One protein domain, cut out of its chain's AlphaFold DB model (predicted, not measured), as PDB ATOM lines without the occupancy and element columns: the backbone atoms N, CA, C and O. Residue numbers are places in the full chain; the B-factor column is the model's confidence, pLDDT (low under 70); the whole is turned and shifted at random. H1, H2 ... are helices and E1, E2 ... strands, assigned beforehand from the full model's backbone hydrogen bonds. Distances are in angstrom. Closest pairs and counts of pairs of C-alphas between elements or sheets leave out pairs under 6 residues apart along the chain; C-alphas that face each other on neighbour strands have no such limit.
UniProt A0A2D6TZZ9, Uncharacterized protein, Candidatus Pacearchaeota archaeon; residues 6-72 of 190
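This is residues 6 to 72 of the 190 residues of an uncharacterized protein of Candidatus Pacearchaeota archaeon (UniProt A0A2D6TZZ9). One small, twisted and curled sheet makes the body, with the long hairpin of E2 and E3 at one end of it and the short parallel pair of E1 and E4 at the other. H1 sits beside the E1 and E4 end, H2 packs beside E2, and a long loop, residues 40 to 55, joins E3 to H2. The printed part has 67 residues, with two named helices and four named strands in the order E1 H1 E2 E3 H2 E4, and the class is mixed, helices and strands. The sheet runs E1 E4 E3 E2 and is mixed. The whole is compact, with a radius of gyration of the C-alphas of 11.6 A, and rounded, spanning 31 by 25 by 24 A.

Find C-alpha 6 at (-1.283, -1.562, 22.310), where E1 begins; it takes residues 6 to 8. Next comes H1, residues 11 to 15, 6.1 A long. From C-alpha 21 at (-5.017, -0.962, 7.068), E2 runs 18.5 A over residues 21 to 27. E3, residues 30 to 39, is 19.5 A from first to last C-alpha and bends by 101 degrees at residue 36. Then read H2 at residues 56 to 61, 8.7 A long, and E4 at residues 67 to 71, 13.1 A long, ending at C-alpha 71 (-9.931, -1.940, 23.819).

Begin at E1, an edge strand parallel to E4 at 24 degrees; N 6 and O 68 are 2.8 A apart, within hydrogen-bond range. E4's pairing is staggered: residues 69 to 71 pair with E1, and 67 to 68 with E3. E4 and E3 are antiparallel, with N 67 and O 38 at 2.9 A. E3 and E2 form an antiparallel hairpin; look at N 25 and O 32, 2.8 A, and N 39 and O 21, 2.8 A. E1, H1 and E2 make a split strand-helix-strand unit, two strands running the same way with a helix between them in the chain and E4 and E3 between them in the sheet; its crossover is right-handed. H1 is on the sheet but at the sheet's level, at a height of 1.6 A; its closest C-alpha to E4 is Arg 11, 5.5 A from that of Asn 71. H2 is on the sheet at a height of 7.7 A, only just over none of the strands, with 2 of its 6 C-alphas falling on E2; the closest C-alphas of H2 and E2 are those of Tyr 56 and Ser 24, 5.8 A apart. H1 and H2 are apart. In both helices every O i to N i+4 pair is within hydrogen-bond range.

The two farthest C-alphas, those of Lys 17 and Asn 29, are 31.9 A apart. The printed part has no cut. The link from E3 to H2, 16 residues, is long; the other links are tight. The mean pLDDT of the printed part is 92.3, and no printed residue is under 70.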
ATOM      1  N   ILE A   6      -1.076  -2.925  21.812       86.06
ATOM      2  CA  ILE A   6      -1.283  -1.562  22.310       86.06
ATOM      3  C   ILE A   6      -2.658  -1.497  22.966       86.06
ATOM      4  O   ILE A   6      -3.690  -1.509  22.288       86.06
ATOM      5  N   ASP A   7      -2.660  -1.383  24.288       84.25
ATOM      6  CA  ASP A   7      -3.881  -1.257  25.069       84.25
ATOM      7  C   ASP A   7      -4.371   0.193  25.105       84.25
ATOM      8  O   ASP A   7      -3.617   1.123  25.394       84.25
ATOM      9  N   LEU A   8      -5.656   0.394  24.820       81.19
ATOM     10  CA  LEU A   8      -6.278   1.709  24.720       81.19
ATOM     11  C   LEU A   8      -7.654   1.702  25.377       81.19
ATOM     12  O   LEU A   8      -8.377   0.711  25.312       81.19
ATOM     13  N   LEU A   9      -8.056   2.842  25.940       79.69
ATOM     14  CA  LEU A   9      -9.429   3.024  26.421       79.69
ATOM     15  C   LEU A   9     -10.442   2.982  25.264       79.69
ATOM     16  O   LEU A   9     -11.509   2.390  25.390       79.69
ATOM     17  N   ASP A  10     -10.091   3.624  24.146       85.06
ATOM     18  CA  ASP A  10     -10.908   3.705  22.935       85.06
ATOM     19  C   ASP A  10     -10.010   3.589  21.694       85.06
ATOM     20  O   ASP A  10      -9.356   4.535  21.243       85.06
ATOM     21  N   ARG A  11      -9.962   2.371  21.168       89.69
ATOM     22  CA  ARG A  11      -9.226   1.955  19.978       89.69
ATOM     23  C   ARG A  11      -9.634   2.746  18.749       89.69
ATOM     24  O   ARG A  11      -8.766   3.086  17.949       89.69
ATOM     25  N   ASP A  12     -10.925   3.006  18.568       89.69
ATOM     26  CA  ASP A  12     -11.413   3.617  17.336       89.69
ATOM     27  C   ASP A  12     -10.953   5.078  17.261       89.69
ATOM     28  O   ASP A  12     -10.379   5.480  16.248       89.69
ATOM     29  N   LYS A  13     -11.014   5.818  18.378       89.94
ATOM     30  CA  LYS A  13     -10.434   7.174  18.473       89.94
ATOM     31  C   LYS A  13      -8.933   7.223  18.205       89.94
ATOM     32  O   LYS A  13      -8.441   8.188  17.624       89.94
ATOM     33  N   ALA A  14      -8.179   6.220  18.651       89.81
ATOM     34  CA  ALA A  14      -6.745   6.164  18.371       89.81
ATOM     35  C   ALA A  14      -6.475   5.889  16.885       89.81
ATOM     36  O   ALA A  14      -5.617   6.529  16.273       89.81
ATOM     37  N   LEU A  15      -7.233   4.966  16.291       92.62
ATOM     38  CA  LEU A  15      -7.098   4.582  14.890       92.62
ATOM     39  C   LEU A  15      -7.516   5.689  13.917       92.62
ATOM     40  O   LEU A  15      -6.958   5.754  12.825       92.62
ATOM     41  N   GLU A  16      -8.401   6.606  14.312       93.56
ATOM     42  CA  GLU A  16      -8.687   7.835  13.553       93.56
ATOM     43  C   GLU A  16      -7.444   8.716  13.347       93.56
ATOM     44  O   GLU A  16      -7.368   9.468  12.374       93.56
ATOM     45  N   LYS A  17      -6.450   8.626  14.242       92.75
ATOM     46  CA  LYS A  17      -5.235   9.456  14.195       92.75
ATOM     47  C   LYS A  17      -4.053   8.795  13.493       92.75
ATOM     48  O   LYS A  17      -3.019   9.439  13.320       92.75
ATOM     49  N   ILE A  18      -4.177   7.529  13.096       91.69
ATOM     50  CA  ILE A  18      -3.074   6.740  12.541       91.69
ATOM     51  C   ILE A  18      -3.479   6.218  11.165       91.69
ATOM     52  O   ILE A  18      -4.519   5.580  11.009       91.69
ATOM     53  N   LYS A  19      -2.631   6.424  10.149       94.19
ATOM     54  CA  LYS A  19      -2.811   5.758   8.852       94.19
ATOM     55  C   LYS A  19      -2.603   4.256   9.053       94.19
ATOM     56  O   LYS A  19      -1.509   3.830   9.409       94.19
ATOM     57  N   HIS A  20      -3.639   3.467   8.801       95.88
ATOM     58  CA  HIS A  20      -3.585   2.023   8.990       95.88
ATOM     59  C   HIS A  20      -4.461   1.278   7.979       95.88
ATOM     60  O   HIS A  20      -5.369   1.846   7.369       95.88
ATOM     61  N   ILE A  21      -4.185  -0.016   7.815       96.88
ATOM     62  CA  ILE A  21      -5.017  -0.962   7.068       96.88
ATOM     63  C   ILE A  21      -5.503  -2.033   8.052       96.88
ATOM     64  O   ILE A  21      -4.668  -2.651   8.718       96.88
ATOM     65  N   PRO A  22      -6.819  -2.276   8.190       96.62
ATOM     66  CA  PRO A  22      -7.317  -3.325   9.071       96.62
ATOM     67  C   PRO A  22      -6.814  -4.702   8.637       96.62
ATOM     68  O   PRO A  22      -6.878  -5.046   7.453       96.62
ATOM     69  N   ALA A  23      -6.329  -5.496   9.592       96.56
ATOM     70  CA  ALA A  23      -5.927  -6.862   9.304       96.56
ATOM     71  C   ALA A  23      -7.145  -7.744   9.017       96.56
ATOM     72  O   ALA A  23      -8.284  -7.429   9.380       96.56
ATOM     73  N   SER A  24      -6.874  -8.874   8.381       96.69
ATOM     74  CA  SER A  24      -7.872  -9.838   7.951       96.69
ATOM     75  C   SER A  24      -7.623 -11.200   8.586       96.69
ATOM     76  O   SER A  24      -6.479 -11.581   8.825       96.69
ATOM     77  N   ILE A  25      -8.699 -11.936   8.843       95.62
ATOM     78  CA  ILE A  25      -8.679 -13.303   9.361       95.62
ATOM     79  C   ILE A  25      -9.711 -14.160   8.628       95.62
ATOM     80  O   ILE A  25     -10.851 -13.727   8.413       95.62
ATOM     81  N   TYR A  26      -9.334 -15.383   8.260       93.31
ATOM     82  CA  TYR A  26     -10.281 -16.364   7.747       93.31
ATOM     83  C   TYR A  26     -11.219 -16.850   8.851       93.31
ATOM     84  O   TYR A  26     -10.808 -17.467   9.833       93.31
ATOM     85  N   LYS A  27     -12.516 -16.616   8.655       90.31
ATOM     86  CA  LYS A  27     -13.601 -17.224   9.429       90.31
ATOM     87  C   LYS A  27     -14.615 -17.797   8.455       90.31
ATOM     88  O   LYS A  27     -15.019 -17.113   7.521       90.31
ATOM     89  N   GLU A  28     -14.997 -19.060   8.644       87.38
ATOM     90  CA  GLU A  28     -16.011 -19.732   7.811       87.38
ATOM     91  C   GLU A  28     -15.722 -19.620   6.296       87.38
ATOM     92  O   GLU A  28     -16.598 -19.307   5.491       87.38
ATOM     93  N   ASN A  29     -14.459 -19.838   5.904       88.06
ATOM     94  CA  ASN A  29     -13.954 -19.713   4.528       88.06
ATOM     95  C   ASN A  29     -14.095 -18.319   3.890       88.06
ATOM     96  O   ASN A  29     -13.947 -18.175   2.676       88.06
ATOM     97  N   LYS A  30     -14.339 -17.274   4.686       91.38
ATOM     98  CA  LYS A  30     -14.363 -15.884   4.229       91.38
ATOM     99  C   LYS A  30     -13.301 -15.073   4.942       91.38
ATOM    100  O   LYS A  30     -13.057 -15.245   6.135       91.38
ATOM    101  N   LEU A  31     -12.685 -14.167   4.195       91.50
ATOM    102  CA  LEU A  31     -11.765 -13.197   4.757       91.50
ATOM    103  C   LEU A  31     -12.590 -12.109   5.455       91.50
ATOM    104  O   LEU A  31     -13.407 -11.437   4.827       91.50
ATOM    105  N   THR A  32     -12.427 -11.983   6.769       95.06
ATOM    106  CA  THR A  32     -13.179 -11.043   7.610       95.06
ATOM    107  C   THR A  32     -12.233 -10.120   8.360       95.06
ATOM    108  O   THR A  32     -11.054 -10.429   8.518       95.06
ATOM    109  N   LYS A  33     -12.737  -8.980   8.840       94.56
ATOM    110  CA  LYS A  33     -11.944  -8.035   9.632       94.56
ATOM    111  C   LYS A  33     -11.439  -8.711  10.911       94.56
ATOM    112  O   LYS A  33     -12.218  -9.284  11.671       94.56
ATOM    113  N   HIS A  34     -10.140  -8.608  11.165       93.44
ATOM    114  CA  HIS A  34      -9.548  -8.989  12.440       93.44
ATOM    115  C   HIS A  34      -9.986  -7.991  13.523       93.44
ATOM    116  O   HIS A  34     -10.003  -6.781  13.296       93.44
ATOM    117  N   ASN A  35     -10.330  -8.482  14.715       90.50
ATOM    118  CA  ASN A  35     -10.921  -7.644  15.766       90.50
ATOM    119  C   ASN A  35      -9.978  -6.515  16.229       90.50
ATOM    120  O   ASN A  35     -10.422  -5.398  16.477       90.50
ATOM    121  N   THR A  36      -8.683  -6.814  16.336       92.25
ATOM    122  CA  THR A  36      -7.685  -5.961  17.007       92.25
ATOM    123  C   THR A  36      -6.506  -5.568  16.110       92.25
ATOM    124  O   THR A  36      -6.021  -4.441  16.198       92.25
ATOM    125  N   GLY A  37      -6.093  -6.446  15.197       94.69
ATOM    126  CA  GLY A  37      -4.943  -6.250  14.322       94.69
ATOM    127  C   GLY A  37      -5.129  -5.187  13.243       94.69
ATOM    128  O   GLY A  37      -6.148  -5.139  12.548       94.69
ATOM    129  N   VAL A  38      -4.095  -4.371  13.062       96.06
ATOM    130  CA  VAL A  38      -3.938  -3.425  11.951       96.06
ATOM    131  C   VAL A  38      -2.500  -3.438  11.435       96.06
ATOM    132  O   VAL A  38      -1.577  -3.833  12.144       96.06
ATOM    133  N   TYR A  39      -2.300  -2.965  10.208       96.00
ATOM    134  CA  TYR A  39      -0.986  -2.711   9.627       96.00
ATOM    135  C   TYR A  39      -0.760  -1.205   9.528       96.00
ATOM    136  O   TYR A  39      -1.529  -0.506   8.869       96.00
ATOM    137  N   ALA A  40       0.298  -0.713  10.173       94.06
ATOM    138  CA  ALA A  40       0.790   0.658   9.993       94.06
ATOM    139  C   ALA A  40       1.734   0.786   8.777       94.06
ATOM    140  O   ALA A  40       2.078   1.891   8.362       94.06
ATOM    141  N   GLN A  41       2.144  -0.349   8.202       93.31
ATOM    142  CA  GLN A  41       2.873  -0.441   6.939       93.31
ATOM    143  C   GLN A  41       1.909  -0.611   5.757       93.31
ATOM    144  O   GLN A  41       0.804  -1.133   5.917       93.31
ATOM    145  N   ASP A  42       2.334  -0.204   4.560       94.31
ATOM    146  CA  ASP A  42       1.564  -0.481   3.350       94.31
ATOM    147  C   ASP A  42       1.539  -2.000   3.092       94.31
ATOM    148  O   ASP A  42       2.566  -2.673   3.151       94.31
ATOM    149  N   ILE A  43       0.350  -2.536   2.818       95.88
ATOM    150  CA  ILE A  43       0.078  -3.947   2.514       95.88
ATOM    151  C   ILE A  43      -1.010  -4.001   1.431       95.88
ATOM    152  O   ILE A  43      -1.868  -3.107   1.402       95.88
ATOM    153  N   PRO A  44      -1.020  -5.004   0.530       96.44
ATOM    154  CA  PRO A  44      -2.132  -5.195  -0.393       96.44
ATOM    155  C   PRO A  44      -3.464  -5.238   0.355       96.44
ATOM    156  O   PRO A  44      -3.613  -5.960   1.344       96.44
ATOM    157  N   LYS A  45      -4.419  -4.433  -0.114       96.56
ATOM    158  CA  LYS A  45      -5.758  -4.333   0.459       96.56
ATOM    159  C   LYS A  45      -6.814  -4.500  -0.618       96.56
ATOM    160  O   LYS A  45      -6.631  -4.072  -1.758       96.56
ATOM    161  N   ASP A  46      -7.927  -5.097  -0.233       94.56
ATOM    162  CA  ASP A  46      -9.105  -5.203  -1.075       94.56
ATOM    163  C   ASP A  46      -9.712  -3.795  -1.273       94.56
ATOM    164  O   ASP A  46      -9.965  -3.091  -0.291       94.56
ATOM    165  N   PRO A  47      -9.923  -3.337  -2.521       93.75
ATOM    166  CA  PRO A  47     -10.377  -1.973  -2.789       93.75
ATOM    167  C   PRO A  47     -11.850  -1.734  -2.431       93.75
ATOM    168  O   PRO A  47     -12.255  -0.581  -2.316       93.75
ATOM    169  N   VAL A  48     -12.648  -2.792  -2.263       93.88
ATOM    170  CA  VAL A  48     -14.072  -2.708  -1.914       93.88
ATOM    171  C   VAL A  48     -14.241  -2.623  -0.399       93.88
ATOM    172  O   VAL A  48     -14.998  -1.794   0.097       93.88
ATOM    173  N   THR A  49     -13.529  -3.466   0.347       93.25
ATOM    174  CA  THR A  49     -13.666  -3.574   1.809       93.25
ATOM    175  C   THR A  49     -12.642  -2.741   2.579       93.25
ATOM    176  O   THR A  49     -12.850  -2.440   3.754       93.25
ATOM    177  N   GLY A  50     -11.519  -2.385   1.949       94.06
ATOM    178  CA  GLY A  50     -10.392  -1.702   2.585       94.06
ATOM    179  C   GLY A  50      -9.554  -2.583   3.519       94.06
ATOM    180  O   GLY A  50      -8.602  -2.076   4.112       94.06
ATOM    181  N   LEU A  51      -9.885  -3.871   3.655       96.69
ATOM    182  CA  LEU A  51      -9.176  -4.830   4.504       96.69
ATOM    183  C   LEU A  51      -7.906  -5.345   3.820       96.69
ATOM    184  O   LEU A  51      -7.839  -5.395   2.591       96.69
ATOM    185  N   ALA A  52      -6.919  -5.787   4.601       97.06
ATOM    186  CA  ALA A  52      -5.757  -6.487   4.060       97.06
ATOM    187  C   ALA A  52      -6.196  -7.695   3.209       97.06
ATOM    188  O   ALA A  52      -7.051  -8.475   3.627       97.06
ATOM    189  N   SER A  53      -5.615  -7.864   2.020       96.12
ATOM    190  CA  SER A  53      -5.987  -8.934   1.082       96.12
ATOM    191  C   SER A  53      -5.545 -10.326   1.541       96.12
ATOM    192  O   SER A  53      -6.017 -11.326   1.007       96.12
ATOM    193  N   PHE A  54      -4.633 -10.394   2.511       94.44
ATOM    194  CA  PHE A  54      -4.113 -11.636   3.066       94.44
ATOM    195  C   PHE A  54      -4.645 -11.874   4.472       94.44
ATOM    196  O   PHE A  54      -4.800 -10.937   5.257       94.44
ATOM    197  N   ASP A  55      -4.838 -13.146   4.806       95.38
ATOM    198  CA  ASP A  55      -4.954 -13.578   6.193       95.38
ATOM    199  C   ASP A  55      -3.698 -13.201   6.987       95.38
ATOM    200  O   ASP A  55      -2.583 -13.233   6.455       95.38
ATOM    201  N   TYR A  56      -3.879 -12.835   8.254       93.12
ATOM    202  CA  TYR A  56      -2.797 -12.363   9.111       93.12
ATOM    203  C   TYR A  56      -1.637 -13.366   9.257       93.12
ATOM    204  O   TYR A  56      -0.487 -12.938   9.328       93.12
ATOM    205  N   GLU A  57      -1.886 -14.680   9.225       92.94
ATOM    206  CA  GLU A  57      -0.817 -15.689   9.301       92.94
ATOM    207  C   GLU A  57      -0.002 -15.763   8.008       92.94
ATOM    208  O   GLU A  57       1.201 -16.036   8.024       92.94
ATOM    209  N   VAL A  58      -0.653 -15.533   6.866       94.25
ATOM    210  CA  VAL A  58       0.020 -15.458   5.565       94.25
ATOM    211  C   VAL A  58       0.832 -14.171   5.481       94.25
ATOM    212  O   VAL A  58       1.978 -14.200   5.038       94.25
ATOM    213  N   ALA A  59       0.270 -13.057   5.949       94.25
ATOM    214  CA  ALA A  59       0.952 -11.771   5.989       94.25
ATOM    215  C   ALA A  59       2.235 -11.821   6.845       94.25
ATOM    216  O   ALA A  59       3.280 -11.385   6.362       94.25
ATOM    217  N   ASP A  60       2.205 -12.430   8.040       92.38
ATOM    218  CA  ASP A  60       3.403 -12.601   8.891       92.38
ATOM    219  C   ASP A  60       4.493 -13.424   8.189       92.38
ATOM    220  O   ASP A  60       5.661 -13.034   8.173       92.38
ATOM    221  N   LYS A  61       4.120 -14.507   7.490       92.88
ATOM    222  CA  LYS A  61       5.068 -15.311   6.691       92.88
ATOM    223  C   LYS A  61       5.693 -14.535   5.531       92.88
ATOM    224  O   LYS A  61       6.811 -14.846   5.128       92.88
ATOM    225  N   LEU A  62       4.982 -13.546   4.992       93.06
ATOM    226  CA  LEU A  62       5.467 -12.657   3.934       93.06
ATOM    227  C   LEU A  62       6.286 -11.471   4.474       93.06
ATOM    228  O   LEU A  62       6.769 -10.663   3.683       93.06
ATOM    229  N   GLY A  63       6.464 -11.369   5.794       92.19
ATOM    230  CA  GLY A  63       7.243 -10.308   6.425       92.19
ATOM    231  C   GLY A  63       6.441  -9.050   6.765       92.19
ATOM    232  O   GLY A  63       7.040  -7.997   6.987       92.19
ATOM    233  N   TYR A  64       5.109  -9.123   6.805       93.50
ATOM    234  CA  TYR A  64       4.268  -8.052   7.344       93.50
ATOM    235  C   TYR A  64       4.008  -8.308   8.822       93.50
ATOM    236  O   TYR A  64       3.471  -9.352   9.173       93.50
ATOM    237  N   PHE A  65       4.307  -7.344   9.689       90.94
ATOM    238  CA  PHE A  65       3.926  -7.457  11.092       90.94
ATOM    239  C   PHE A  65       2.677  -6.619  11.356       90.94
ATOM    240  O   PHE A  65       2.574  -5.467  10.931       90.94
ATOM    241  N   LYS A  66       1.708  -7.214  12.050       92.50
ATOM    242  CA  LYS A  66       0.541  -6.486  12.547       92.50
ATOM    243  C   LYS A  66       0.839  -5.875  13.913       92.50
ATOM    244  O   LYS A  66       1.721  -6.334  14.634       92.50
ATOM    245  N   ILE A  67       0.062  -4.858  14.258       94.12
ATOM    246  CA  ILE A  67      -0.020  -4.295  15.602       94.12
ATOM    247  C   ILE A  67      -1.455  -4.505  16.074       94.12
ATOM    248  O   ILE A  67      -2.400  -4.138  15.369       94.12
ATOM    249  N   ASP A  68      -1.634  -5.110  17.238       92.81
ATOM    250  CA  ASP A  68      -2.941  -5.317  17.842       92.81
ATOM    251  C   ASP A  68      -3.293  -4.122  18.724       92.81
ATOM    252  O   ASP A  68      -2.683  -3.874  19.754       92.81
ATOM    253  N   PHE A  69      -4.297  -3.353  18.305       91.94
ATOM    254  CA  PHE A  69      -4.879  -2.301  19.131       91.94
ATOM    255  C   PHE A  69      -6.037  -2.921  19.911       91.94
ATOM    256  O   PHE A  69      -6.979  -3.441  19.302       91.94
ATOM    257  N   LEU A  70      -5.970  -2.879  21.236       88.50
ATOM    258  CA  LEU A  70      -6.906  -3.538  22.139       88.50
ATOM    259  C   LEU A  70      -7.745  -2.491  22.872       88.50
ATOM    260  O   LEU A  70      -7.210  -1.529  23.413       88.50
ATOM    261  N   ASN A  71      -9.066  -2.688  22.906       83.88
ATOM    262  CA  ASN A  71      -9.931  -1.940  23.819       83.88
ATOM    263  C   ASN A  71      -9.811  -2.561  25.206       83.88
ATOM    264  O   ASN A  71     -10.331  -3.653  25.448       83.88
ATOM    265  N   VAL A  72      -9.129  -1.865  26.105       78.00
ATOM    266  CA  VAL A  72      -8.876  -2.307  27.467       78.00
ATOM    267  C   VAL A  72      -9.409  -1.245  28.416       78.00
ATOM    268  O   VAL A  72      -8.784  -0.212  28.655       78.00
TER     269      VAL A  72